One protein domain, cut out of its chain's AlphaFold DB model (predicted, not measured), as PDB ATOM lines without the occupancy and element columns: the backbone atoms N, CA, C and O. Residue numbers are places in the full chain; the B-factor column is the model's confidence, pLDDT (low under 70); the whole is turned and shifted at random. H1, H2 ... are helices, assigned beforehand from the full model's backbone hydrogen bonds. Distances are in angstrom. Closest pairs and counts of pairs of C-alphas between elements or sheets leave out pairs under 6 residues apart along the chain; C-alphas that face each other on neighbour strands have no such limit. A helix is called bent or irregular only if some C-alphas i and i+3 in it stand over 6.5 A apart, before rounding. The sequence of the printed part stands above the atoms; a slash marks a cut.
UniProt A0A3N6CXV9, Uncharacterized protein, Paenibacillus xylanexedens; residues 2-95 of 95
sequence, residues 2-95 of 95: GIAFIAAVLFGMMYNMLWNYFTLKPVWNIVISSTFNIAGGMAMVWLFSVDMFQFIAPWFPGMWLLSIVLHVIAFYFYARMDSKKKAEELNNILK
ATOM      1  N   GLY A   2     316.941 351.229 369.287       64.69
ATOM      2  CA  GLY A   2     317.539 351.364 370.636       64.69
ATOM      3  C   GLY A   2     316.553 351.563 371.803       64.69
ATOM      4  O   GLY A   2     316.736 350.993 372.871       64.69
ATOM      5  N   ILE A   3     315.462 352.302 371.584       65.06
ATOM      6  CA  ILE A   3     314.456 352.625 372.617       65.06
ATOM      7  C   ILE A   3     313.732 351.364 373.121       65.06
ATOM      8  O   ILE A   3     313.578 351.165 374.322       65.06
ATOM      9  N   ALA A   4     313.357 350.466 372.204       65.44
ATOM     10  CA  ALA A   4     312.698 349.205 372.543       65.44
ATOM     11  C   ALA A   4     313.618 348.257 373.331       65.44
ATOM     12  O   ALA A   4     313.145 347.539 374.205       65.44
ATOM     13  N   PHE A   5     314.930 348.285 373.068       71.44
ATOM     14  CA  PHE A   5     315.908 347.502 373.824       71.44
ATOM     15  C   PHE A   5     316.055 348.019 375.262       71.44
ATOM     16  O   PHE A   5     316.018 347.235 376.205       71.44
ATOM     17  N   ILE A   6     316.133 349.341 375.444       69.19
ATOM     18  CA  ILE A   6     316.184 349.972 376.773       69.19
ATOM     19  C   ILE A   6     314.910 349.663 377.565       69.19
ATOM     20  O   ILE A   6     314.989 349.267 378.728       69.19
ATOM     21  N   ALA A   7     313.743 349.762 376.923       67.81
ATOM     22  CA  ALA A   7     312.474 349.389 377.538       67.81
ATOM     23  C   ALA A   7     312.433 347.897 377.911       67.81
ATOM     24  O   ALA A   7     312.025 347.560 379.020       67.81
ATOM     25  N   ALA A   8     312.904 347.004 377.037       70.25
ATOM     26  CA  ALA A   8     312.944 345.568 377.308       70.25
ATOM     27  C   ALA A   8     313.882 345.212 378.473       70.25
ATOM     28  O   ALA A   8     313.545 344.364 379.296       70.25
ATOM     29  N   VAL A   9     315.031 345.879 378.595       72.25
ATOM     30  CA  VAL A   9     315.969 345.650 379.706       72.25
ATOM     31  C   VAL A   9     315.411 346.202 381.022       72.25
ATOM     32  O   VAL A   9     315.430 345.501 382.037       72.25
ATOM     33  N   LEU A  10     314.850 347.415 381.010       70.94
ATOM     34  CA  LEU A  10     314.252 348.036 382.196       70.94
ATOM     35  C   LEU A  10     313.031 347.263 382.696       70.94
ATOM     36  O   LEU A  10     312.987 346.859 383.856       70.94
ATOM     37  N   PHE A  11     312.043 347.034 381.833       65.81
ATOM     38  CA  PHE A  11     310.794 346.384 382.231       65.81
ATOM     39  C   PHE A  11     310.919 344.861 382.328       65.81
ATOM     40  O   PHE A  11     310.275 344.258 383.181       65.81
ATOM     41  N   GLY A  12     311.753 344.227 381.500       64.81
ATOM     42  CA  GLY A  12     311.875 342.769 381.453       64.81
ATOM     43  C   GLY A  12     312.885 342.189 382.440       64.81
ATOM     44  O   GLY A  12     312.599 341.190 383.096       64.81
ATOM     45  N   MET A  13     314.066 342.797 382.567       64.50
ATOM     46  CA  MET A  13     315.154 342.218 383.365       64.50
ATOM     47  C   MET A  13     315.238 342.846 384.755       64.50
ATOM     48  O   MET A  13     315.355 342.147 385.762       64.50
ATOM     49  N   MET A  14     315.137 344.169 384.826       67.56
ATOM     50  CA  MET A  14     315.391 344.899 386.060       67.56
ATOM     51  C   MET A  14     314.209 344.861 387.035       67.56
ATOM     52  O   MET A  14     314.430 344.662 388.227       67.56
ATOM     53  N   TYR A  15     312.961 344.960 386.558       63.88
ATOM     54  CA  TYR A  15     311.795 344.695 387.415       63.88
ATOM     55  C   TYR A  15     311.819 343.262 387.955       63.88
ATOM     56  O   TYR A  15     311.584 343.051 389.141       63.88
ATOM     57  N   ASN A  16     312.167 342.283 387.118       63.69
ATOM     58  CA  ASN A  16     312.235 340.890 387.546       63.69
ATOM     59  C   ASN A  16     313.333 340.689 388.612       63.69
ATOM     60  O   ASN A  16     313.090 340.048 389.626       63.69
ATOM     61  N   MET A  17     314.501 341.330 388.475       62.38
ATOM     62  CA  MET A  17     315.528 341.327 389.530       62.38
ATOM     63  C   MET A  17     315.084 342.038 390.818       62.38
ATOM     64  O   MET A  17     315.310 341.515 391.908       62.38
ATOM     65  N   LEU A  18     314.436 343.201 390.725       63.00
ATOM     66  CA  LEU A  18     313.995 343.941 391.912       63.00
ATOM     67  C   LEU A  18     312.963 343.160 392.723       63.00
ATOM     68  O   LEU A  18     313.049 343.086 393.943       63.00
ATOM     69  N   TRP A  19     311.975 342.578 392.052       60.78
ATOM     70  CA  TRP A  19     310.861 341.932 392.737       60.78
ATOM     71  C   TRP A  19     311.151 340.477 393.123       60.78
ATOM     72  O   TRP A  19     310.559 339.994 394.083       60.78
ATOM     73  N   ASN A  20     312.063 339.794 392.422       60.00
ATOM     74  CA  ASN A  20     312.343 338.369 392.635       60.00
ATOM     75  C   ASN A  20     313.637 338.115 393.440       60.00
ATOM     76  O   ASN A  20     313.748 337.089 394.102       60.00
ATOM     77  N   TYR A  21     314.607 339.042 393.421       51.94
ATOM     78  CA  TYR A  21     315.903 338.873 394.103       51.94
ATOM     79  C   TYR A  21     316.107 339.783 395.325       51.94
ATOM     80  O   TYR A  21     316.887 339.434 396.211       51.94
ATOM     81  N   PHE A  22     315.423 340.929 395.422       50.25
ATOM     82  CA  PHE A  22     315.580 341.838 396.562       50.25
ATOM     83  C   PHE A  22     314.517 341.571 397.641       50.25
ATOM     84  O   PHE A  22     313.456 342.187 397.669       50.25
ATOM     85  N   THR A  23     314.849 340.722 398.617       51.81
ATOM     86  CA  THR A  23     314.180 340.596 399.935       51.81
ATOM     87  C   THR A  23     314.456 341.796 400.863       51.81
ATOM     88  O   THR A  23     314.412 341.693 402.089       51.81
ATOM     89  N   LEU A  24     314.777 342.960 400.295       52.38
ATOM     90  CA  LEU A  24     315.094 344.187 401.023       52.38
ATOM     91  C   LEU A  24     313.823 344.984 401.327       52.38
ATOM     92  O   LEU A  24     312.794 344.825 400.673       52.38
ATOM     93  N   LYS A  25     313.888 345.846 402.355       58.69
ATOM     94  CA  LYS A  25     312.744 346.664 402.784       58.69
ATOM     95  C   LYS A  25     312.094 347.339 401.563       58.69
ATOM     96  O   LYS A  25     312.816 347.974 400.795       58.69
ATOM     97  N   PRO A  26     310.756 347.293 401.434       65.25
ATOM     98  CA  PRO A  26     309.995 347.796 400.284       65.25
ATOM     99  C   PRO A  26     310.399 349.169 399.752       65.25
ATOM    100  O   PRO A  26     310.361 349.432 398.555       65.25
ATOM    101  N   VAL A  27     310.814 350.039 400.670       65.81
ATOM    102  CA  VAL A  27     311.283 351.396 400.397       65.81
ATOM    103  C   VAL A  27     312.450 351.401 399.405       65.81
ATOM    104  O   VAL A  27     312.453 352.211 398.482       65.81
ATOM    105  N   TRP A  28     313.409 350.478 399.527       65.88
ATOM    106  CA  TRP A  28     314.555 350.408 398.616       65.88
ATOM    107  C   TRP A  28     314.154 349.969 397.206       65.88
ATOM    108  O   TRP A  28     314.611 350.574 396.239       65.88
ATOM    109  N   ASN A  29     313.237 349.006 397.073       72.94
ATOM    110  CA  ASN A  29     312.715 348.608 395.762       72.94
ATOM    111  C   ASN A  29     311.983 349.763 395.071       72.94
ATOM    112  O   ASN A  29     312.193 350.005 393.885       72.94
ATOM    113  N   ILE A  30     311.175 350.523 395.812       74.50
ATOM    114  CA  ILE A  30     310.467 351.696 395.286       74.50
ATOM    115  C   ILE A  30     311.452 352.760 394.790       74.50
ATOM    116  O   ILE A  30     311.283 353.282 393.687       74.50
ATOM    117  N   VAL A  31     312.487 353.069 395.577       73.81
ATOM    118  CA  VAL A  31     313.482 354.095 395.227       73.81
ATOM    119  C   VAL A  31     314.282 353.684 393.992       73.81
ATOM    120  O   VAL A  31     314.441 354.486 393.067       73.81
ATOM    121  N   ILE A  32     314.742 352.432 393.933       74.69
ATOM    122  CA  ILE A  32     315.524 351.930 392.800       74.69
ATOM    123  C   ILE A  32     314.644 351.868 391.543       74.69
ATOM    124  O   ILE A  32     315.032 352.395 390.501       74.69
ATOM    125  N   SER A  33     313.426 351.328 391.642       75.81
ATOM    126  CA  SER A  33     312.497 351.243 390.509       75.81
ATOM    127  C   SER A  33     312.118 352.624 389.971       75.81
ATOM    128  O   SER A  33     312.169 352.847 388.762       75.81
ATOM    129  N   SER A  34     311.853 353.589 390.856       78.69
ATOM    130  CA  SER A  34     311.547 354.970 390.465       78.69
ATOM    131  C   SER A  34     312.729 355.640 389.762       78.69
ATOM    132  O   SER A  34     312.538 356.287 388.733       78.69
ATOM    133  N   THR A  35     313.948 355.451 390.281       79.69
ATOM    134  CA  THR A  35     315.183 356.011 389.710       79.69
ATOM    135  C   THR A  35     315.450 355.456 388.317       79.69
ATOM    136  O   THR A  35     315.717 356.220 387.394       79.69
ATOM    137  N   PHE A  36     315.318 354.145 388.132       80.31
ATOM    138  CA  PHE A  36     315.523 353.527 386.827       80.31
ATOM    139  C   PHE A  36     314.408 353.822 385.828       80.31
ATOM    140  O   PHE A  36     314.697 354.000 384.649       80.31
ATOM    141  N   ASN A  37     313.153 353.918 386.269       80.38
ATOM    142  CA  ASN A  37     312.046 354.323 385.403       80.38
ATOM    143  C   ASN A  37     312.294 355.730 384.831       80.38
ATOM    144  O   ASN A  37     312.152 355.980 383.637       80.38
ATOM    145  N   ILE A  38     312.767 356.632 385.688       80.69
ATOM    146  CA  ILE A  38     313.103 358.008 385.332       80.69
ATOM    147  C   ILE A  38     314.362 358.078 384.452       80.69
ATOM    148  O   ILE A  38     314.366 358.780 383.441       80.69
ATOM    149  N   ALA A  39     315.411 357.326 384.792       80.12
ATOM    150  CA  ALA A  39     316.636 357.242 383.996       80.12
ATOM    151  C   ALA A  39     316.369 356.633 382.610       80.12
ATOM    152  O   ALA A  39     316.875 357.125 381.604       80.12
ATOM    153  N   GLY A  40     315.519 355.612 382.549       77.44
ATOM    154  CA  GLY A  40     315.039 354.998 381.320       77.44
ATOM    155  C   GLY A  40     314.207 355.937 380.464       77.44
ATOM    156  O   GLY A  40     314.464 356.066 379.270       77.44
ATOM    157  N   GLY A  41     313.253 356.637 381.082       75.94
ATOM    158  CA  GLY A  41     312.464 357.681 380.435       75.94
ATOM    159  C   GLY A  41     313.346 358.769 379.829       75.94
ATOM    160  O   GLY A  41     313.189 359.097 378.655       75.94
ATOM    161  N   MET A  42     314.339 359.263 380.575       75.06
ATOM    162  CA  MET A  42     315.302 360.233 380.045       75.06
ATOM    163  C   MET A  42     316.158 359.672 378.925       75.06
ATOM    164  O   MET A  42     316.328 360.353 377.922       75.06
ATOM    165  N   ALA A  43     316.681 358.455 379.067       78.06
ATOM    166  CA  ALA A  43     317.496 357.833 378.030       78.06
ATOM    167  C   ALA A  43     316.701 357.664 376.726       78.06
ATOM    168  O   ALA A  43     317.235 357.919 375.648       78.06
ATOM    169  N   MET A  44     315.416 357.299 376.816       74.56
ATOM    170  CA  MET A  44     314.526 357.206 375.656       74.56
ATOM    171  C   MET A  44     314.258 358.570 375.016       74.56
ATOM    172  O   MET A  44     314.368 358.686 373.797       74.56
ATOM    173  N   VAL A  45     313.944 359.599 375.811       76.94
ATOM    174  CA  VAL A  45     313.699 360.962 375.302       76.94
ATOM    175  C   VAL A  45     314.968 361.548 374.680       76.94
ATOM    176  O   VAL A  45     314.906 362.105 373.590       76.94
ATOM    177  N   TRP A  46     316.120 361.364 375.324       75.38
ATOM    178  CA  TRP A  46     317.414 361.831 374.831       75.38
ATOM    179  C   TRP A  46     317.811 361.161 373.510       75.38
ATOM    180  O   TRP A  46     318.270 361.839 372.595       75.38
ATOM    181  N   LEU A  47     317.565 359.851 373.372       75.69
ATOM    182  CA  LEU A  47     317.758 359.122 372.112       75.69
ATOM    183  C   LEU A  47     316.780 359.539 371.010       75.69
ATOM    184  O   LEU A  47     317.079 359.338 369.834       75.69
ATOM    185  N   PHE A  48     315.604 360.047 371.373       77.75
ATOM    186  CA  PHE A  48     314.588 360.463 370.415       77.75
ATOM    187  C   PHE A  48     314.850 361.879 369.889       77.75
ATOM    188  O   PHE A  48     314.850 362.089 368.679       77.75
ATOM    189  N   SER A  49     315.091 362.846 370.780       76.31
ATOM    190  CA  SER A  49     315.510 364.202 370.421       76.31
ATOM    191  C   SER A  49     316.031 364.965 371.642       76.31
ATOM    192  O   SER A  49     315.356 365.072 372.671       76.31
ATOM    193  N   VAL A  50     317.217 365.563 371.505       77.69
ATOM    194  CA  VAL A  50     317.844 366.384 372.554       77.69
ATOM    195  C   VAL A  50     317.045 367.669 372.816       77.69
ATOM    196  O   VAL A  50     316.976 368.120 373.960       77.69
ATOM    197  N   ASP A  51     316.355 368.206 371.808       78.88
ATOM    198  CA  ASP A  51     315.500 369.390 371.969       78.88
ATOM    199  C   ASP A  51     314.278 369.085 372.847       78.88
ATOM    200  O   ASP A  51     313.922 369.860 373.739       78.88
ATOM    201  N   MET A  52     313.671 367.905 372.672       76.94
ATOM    202  CA  MET A  52     312.591 367.448 373.554       76.94
ATOM    203  C   MET A  52     313.094 367.190 374.973       76.94
ATOM    204  O   MET A  52     312.386 367.486 375.937       76.94
ATOM    205  N   PHE A  53     314.319 366.682 375.122       77.75
ATOM    206  CA  PHE A  53     314.937 366.509 376.431       77.75
ATOM    207  C   PHE A  53     315.076 367.845 377.170       77.75
ATOM    208  O   PHE A  53     314.695 367.925 378.335       77.75
ATOM    209  N   GLN A  54     315.542 368.905 376.506       79.44
ATOM    210  CA  GLN A  54     315.658 370.225 377.137       79.44
ATOM    211  C   GLN A  54     314.301 370.838 377.502       79.44
ATOM    212  O   GLN A  54     314.199 371.508 378.529       79.44
ATOM    213  N   PHE A  55     313.252 370.568 376.724       83.06
ATOM    214  CA  PHE A  55     311.895 371.015 377.046       83.06
ATOM    215  C   PHE A  55     311.299 370.284 378.262       83.06
ATOM    216  O   PHE A  55     310.546 370.861 379.045       83.06
ATOM    217  N   ILE A  56     311.648 369.008 378.431       77.50
ATOM    218  CA  ILE A  56     311.110 368.123 379.470       77.50
ATOM    219  C   ILE A  56     311.970 368.136 380.749       77.50
ATOM    220  O   ILE A  56     311.462 367.861 381.838       77.50
ATOM    221  N   ALA A  57     313.249 368.510 380.660       77.06
ATOM    222  CA  ALA A  57     314.181 368.594 381.788       77.06
ATOM    223  C   ALA A  57     313.671 369.421 382.995       77.06
ATOM    224  O   ALA A  57     313.869 368.978 384.126       77.06
ATOM    225  N   PRO A  58     312.959 370.556 382.835       84.25
ATOM    226  CA  PRO A  58     312.390 371.292 383.968       84.25
ATOM    227  C   PRO A  58     311.293 370.507 384.702       84.25
ATOM    228  O   PRO A  58     311.073 370.703 385.895       84.25
ATOM    229  N   TRP A  59     310.607 369.600 384.002       79.38
ATOM    230  CA  TRP A  59     309.541 368.742 384.533       79.38
ATOM    231  C   TRP A  59     310.059 367.478 385.226       79.38
ATOM    232  O   TRP A  59     309.284 366.704 385.796       79.38
ATOM    233  N   PHE A  60     311.375 367.281 385.218       79.81
ATOM    234  CA  PHE A  60     312.040 366.132 385.808       79.81
ATOM    235  C   PHE A  60     311.716 365.900 387.298       79.81
ATOM    236  O   PHE A  60     311.385 364.764 387.649       79.81
ATOM    237  N   PRO A  61     311.697 366.928 388.176       81.50
ATOM    238  CA  PRO A  61     311.324 366.741 389.578       81.50
ATOM    239  C   PRO A  61     309.875 366.267 389.726       81.50
ATOM    240  O   PRO A  61     309.588 365.401 390.550       81.50
ATOM    241  N   GLY A  62     308.968 366.803 388.899       85.31
ATOM    242  CA  GLY A  62     307.554 366.436 388.898       85.31
ATOM    243  C   GLY A  62     307.349 364.980 388.498       85.31
ATOM    244  O   GLY A  62     306.668 364.237 389.201       85.31
ATOM    245  N   MET A  63     308.005 364.540 387.421       82.00
ATOM    246  CA  MET A  63     307.962 363.138 387.002       82.00
ATOM    247  C   MET A  63     308.586 362.201 388.038       82.00
ATOM    248  O   MET A  63     308.044 361.122 388.277       82.00
ATOM    249  N   TRP A  64     309.685 362.604 388.683       82.94
ATOM    250  CA  TRP A  64     310.335 361.797 389.719       82.94
ATOM    251  C   TRP A  64     309.418 361.588 390.926       82.94
ATOM    252  O   TRP A  64     309.225 360.455 391.370       82.94
ATOM    253  N   LEU A  65     308.765 362.658 391.383       84.00
ATOM    254  CA  LEU A  65     307.802 362.616 392.482       84.00
ATOM    255  C   LEU A  65     306.590 361.741 392.127       84.00
ATOM    256  O   LEU A  65     306.190 360.882 392.914       84.00
ATOM    257  N   LEU A  66     306.058 361.884 390.910       85.44
ATOM    258  CA  LEU A  66     304.933 361.088 390.416       85.44
ATOM    259  C   LEU A  66     305.297 359.596 390.324       85.44
ATOM    260  O   LEU A  66     304.525 358.747 390.766       85.44
ATOM    261  N   SER A  67     306.502 359.276 389.840       83.06
ATOM    262  CA  SER A  67     307.029 357.905 389.789       83.06
ATOM    263  C   SER A  67     307.097 357.278 391.185       83.06
ATOM    264  O   SER A  67     306.631 356.152 391.368       83.06
ATOM    265  N   ILE A  68     307.584 358.019 392.189       82.25
ATOM    266  CA  ILE A  68     307.626 357.552 393.582       82.25
ATOM    267  C   ILE A  68     306.211 357.293 394.107       82.25
ATOM    268  O   ILE A  68     305.961 356.223 394.662       82.25
ATOM    269  N   VAL A  69     305.270 358.221 393.902       84.12
ATOM    270  CA  VAL A  69     303.872 358.056 394.344       84.12
ATOM    271  C   VAL A  69     303.243 356.812 393.720       84.12
ATOM    272  O   VAL A  69     302.637 356.011 394.433       84.12
ATOM    273  N   LEU A  70     303.431 356.598 392.416       83.56
ATOM    274  CA  LEU A  70     302.906 355.420 391.725       83.56
ATOM    275  C   LEU A  70     303.476 354.117 392.301       83.56
ATOM    276  O   LEU A  70     302.724 353.177 392.556       83.56
ATOM    277  N   HIS A  71     304.787 354.064 392.547       79.44
ATOM    278  CA  HIS A  71     305.436 352.887 393.128       79.44
ATOM    279  C   HIS A  71     305.018 352.645 394.583       79.44
ATOM    280  O   HIS A  71     304.854 351.492 394.978       79.44
ATOM    281  N   VAL A  72     304.785 353.702 395.367       81.75
ATOM    282  CA  VAL A  72     304.223 353.591 396.722       81.75
ATOM    283  C   VAL A  72     302.809 353.018 396.678       81.75
ATOM    284  O   VAL A  72     302.501 352.114 397.454       81.75
ATOM    285  N   ILE A  73     301.956 353.486 395.760       80.38
ATOM    286  CA  ILE A  73     300.593 352.962 395.590       80.38
ATOM    287  C   ILE A  73     300.631 351.495 395.156       80.38
ATOM    288  O   ILE A  73     299.946 350.664 395.754       80.38
ATOM    289  N   ALA A  74     301.450 351.158 394.156       78.06
ATOM    290  CA  ALA A  74     301.618 349.786 393.686       78.06
ATOM    291  C   ALA A  74     302.106 348.866 394.814       78.06
ATOM    292  O   ALA A  74     301.557 347.782 395.012       78.06
ATOM    293  N   PHE A  75     303.072 349.327 395.613       74.12
ATOM    294  CA  PHE A  75     303.538 348.598 396.784       74.12
ATOM    295  C   PHE A  75     302.446 348.441 397.845       74.12
ATOM    296  O   PHE A  75     302.267 347.345 398.363       74.12
ATOM    297  N   TYR A  76     301.689 349.493 398.158       76.00
ATOM    298  CA  TYR A  76     300.584 349.408 399.114       76.00
ATOM    299  C   TYR A  76     299.527 348.397 398.655       76.00
ATOM    300  O   TYR A  76     299.019 347.612 399.456       76.00
ATOM    301  N   PHE A  77     299.232 348.365 397.355       76.12
ATOM    302  CA  PHE A  77     298.329 347.385 396.764       76.12
ATOM    303  C   PHE A  77     298.874 345.958 396.905       76.12
ATOM    304  O   PHE A  77     298.150 345.060 397.341       76.12
ATOM    305  N   TYR A  78     300.165 345.768 396.626       68.94
ATOM    306  CA  TYR A  78     300.850 344.484 396.779       68.94
ATOM    307  C   TYR A  78     300.879 344.020 398.243       68.94
ATOM    308  O   TYR A  78     300.490 342.896 398.553       68.94
ATOM    309  N   ALA A  79     301.242 344.906 399.170       68.81
ATOM    310  CA  ALA A  79     301.260 344.643 400.604       68.81
ATOM    311  C   ALA A  79     299.861 344.330 401.152       68.81
ATOM    312  O   ALA A  79     299.718 343.479 402.030       68.81
ATOM    313  N   ARG A  80     298.813 344.976 400.626       66.31
ATOM    314  CA  ARG A  80     297.420 344.671 400.979       66.31
ATOM    315  C   ARG A  80     296.999 343.285 400.488       66.31
ATOM    316  O   ARG A  80     296.257 342.607 401.197       66.31
ATOM    317  N   MET A  81     297.462 342.854 399.313       65.38
ATOM    318  CA  MET A  81     297.246 341.486 398.824       65.38
ATOM    319  C   MET A  81     298.003 340.452 399.668       65.38
ATOM    320  O   MET A  81     297.419 339.434 400.036       65.38
ATOM    321  N   ASP A  82     299.257 340.730 400.027       64.25
ATOM    322  CA  ASP A  82     300.078 339.838 400.856       64.25
ATOM    323  C   ASP A  82     299.527 339.716 402.286       64.25
ATOM    324  O   ASP A  82     299.362 338.619 402.812       64.25
ATOM    325  N   SER A  83     299.111 340.838 402.882       60.81
ATOM    326  CA  SER A  83     298.493 340.865 404.215       60.81
ATOM    327  C   SER A  83     297.182 340.083 404.255       60.81
ATOM    328  O   SER A  83     296.903 339.406 405.242       60.81
ATOM    329  N   LYS A  84     296.383 340.144 403.178       61.34
ATOM    330  CA  LYS A  84     295.177 339.317 403.046       61.34
ATOM    331  C   LYS A  84     295.526 337.832 402.991       61.34
ATOM    332  O   LYS A  84     294.946 337.075 403.758       61.34
ATOM    333  N   LYS A  85     296.507 337.437 402.168       61.53
ATOM    334  CA  LYS A  85     296.969 336.041 402.091       61.53
ATOM    335  C   LYS A  85     297.472 335.514 403.434       61.53
ATOM    336  O   LYS A  85     297.062 334.434 403.843       61.53
ATOM    337  N   LYS A  86     298.294 336.287 404.150       60.31
ATOM    338  CA  LYS A  86     298.806 335.889 405.471       60.31
ATOM    339  C   LYS A  86     297.711 335.773 406.527       60.31
ATOM    340  O   LYS A  86     297.764 334.866 407.351       60.31
ATOM    341  N   ALA A  87     296.730 336.674 406.514       61.84
ATOM    342  CA  ALA A  87     295.587 336.580 407.417       61.84
ATOM    343  C   ALA A  87     294.750 335.321 407.135       61.84
ATOM    344  O   ALA A  87     294.280 334.681 408.070       61.84
ATOM    345  N   GLU A  88     294.605 334.944 405.864       64.19
ATOM    346  CA  GLU A  88     293.876 333.746 405.441       64.19
ATOM    347  C   GLU A  88     294.621 332.448 405.794       64.19
ATOM    348  O   GLU A  88     294.005 331.524 406.321       64.19
ATOM    349  N   GLU A  89     295.944 332.390 405.594       67.75
ATOM    350  CA  GLU A  89     296.777 331.256 406.030       67.75
ATOM    351  C   GLU A  89     296.746 331.069 407.548       67.75
ATOM    352  O   GLU A  89     296.548 329.953 408.022       67.75
ATOM    353  N   LEU A  90     296.883 332.151 408.324       62.69
ATOM    354  CA  LEU A  90     296.851 332.065 409.784       62.69
ATOM    355  C   LEU A  90     295.497 331.538 410.283       62.69
ATOM    356  O   LEU A  90     295.450 330.724 411.201       62.69
ATOM    357  N   ASN A  91     294.403 331.967 409.649       66.75
ATOM    358  CA  ASN A  91     293.056 331.535 410.010       66.75
ATOM    359  C   ASN A  91     292.759 330.088 409.572       66.75
ATOM    360  O   ASN A  91     291.941 329.432 410.203       66.75
ATOM    361  N   ASN A  92     293.422 329.580 408.525       71.88
ATOM    362  CA  ASN A  92     293.348 328.169 408.123       71.88
ATOM    363  C   ASN A  92     294.224 327.247 408.985       71.88
ATOM    364  O   ASN A  92     293.893 326.081 409.124       71.88
ATOM    365  N   ILE A  93     295.329 327.741 409.555       72.50
ATOM    366  CA  ILE A  93     296.155 326.972 410.506       72.50
ATOM    367  C   ILE A  93     295.477 326.894 411.884       72.50
ATOM    368  O   ILE A  93     295.641 325.913 412.604       72.50
ATOM    369  N   LEU A  94     294.732 327.934 412.266       60.53
ATOM    370  CA  LEU A  94     293.996 328.006 413.534       60.53
ATOM    371  C   LEU A  94     292.643 327.270 413.521       60.53
ATOM    372  O   LEU A  94     291.989 327.225 414.564       60.53
ATOM    373  N   LYS A  95     292.209 326.732 412.377       47.47
ATOM    374  CA  LYS A  95     290.912 326.070 412.191       47.47
ATOM    375  C   LYS A  95     291.081 324.570 411.985       47.47
ATOM    376  O   LYS A  95     290.220 323.833 412.510       47.47
TER     377      LYS A  95
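Overview. This is residues 2 to 95 of the 95 residues of an uncharacterized protein of Paenibacillus xylanexedens (UniProt A0A3N6CXV9). The long bent helix H3 folds back across H2, and a free arm sticks out beyond them, residues 80 to 95, of which 80 to 93 belong to H3. H2 lies in the middle, with H1 side by side with it as a hairpin. The 94 printed residues include three named helices, in order H1, H2, H3; the class is all helix. The whole is loose, radius of gyration of the C-alphas 17.4 A, spanning 64 by 25 by 17 A.

Along the chain. H3, residues 50 to 93, was assigned as one helix by its hydrogen bonds but is bent: C-alphas 58 and 61 are 7.3 A apart. Arm H3a, residues 50 to 58, is irregular, C-alphas 55 and 58 being 6.9 A apart; arm H3b, residues 61 to 93, is 47.4 A long and ends at C-alpha 93 (296.155, 326.972, 410.506). H2, residues 26 to 48, spans 32.8 A. H1, residues 2 to 21, 26.6 A, begins at C-alpha 2 (317.539, 351.364, 370.636).

Arrangement. H3b touches H2 with residues 63 to 75 alone, closest C-alphas Ser 67 and Ser 34, 5.4 A, at a steep tilt of 39 degrees, opposite ways. H2, with residues 42 to 46 alone, touches H3a, a hairpin, closest C-alphas Trp 46 and Phe 53, 5.5 A. H1 and H2, a hairpin, touch at a shallow tilt of 6 degrees, closest C-alphas Ile 3 and Met 44, 5.5 A. H1 is apart from H3a and H3b. Every O i to N i+4 pair is within hydrogen-bond range in H2 and H3b, 13 of 16 in H1, 4 of 5 in H3a.

Size, cuts and confidence. The two C-alphas farthest apart, Asp 51 and Lys 95, are 64.0 A apart. The printed part has no cut, and both links are tight. Mean pLDDT of the printed part is 71.7, with 39 residues under 70, among them 11 to 28 and 78 to 91.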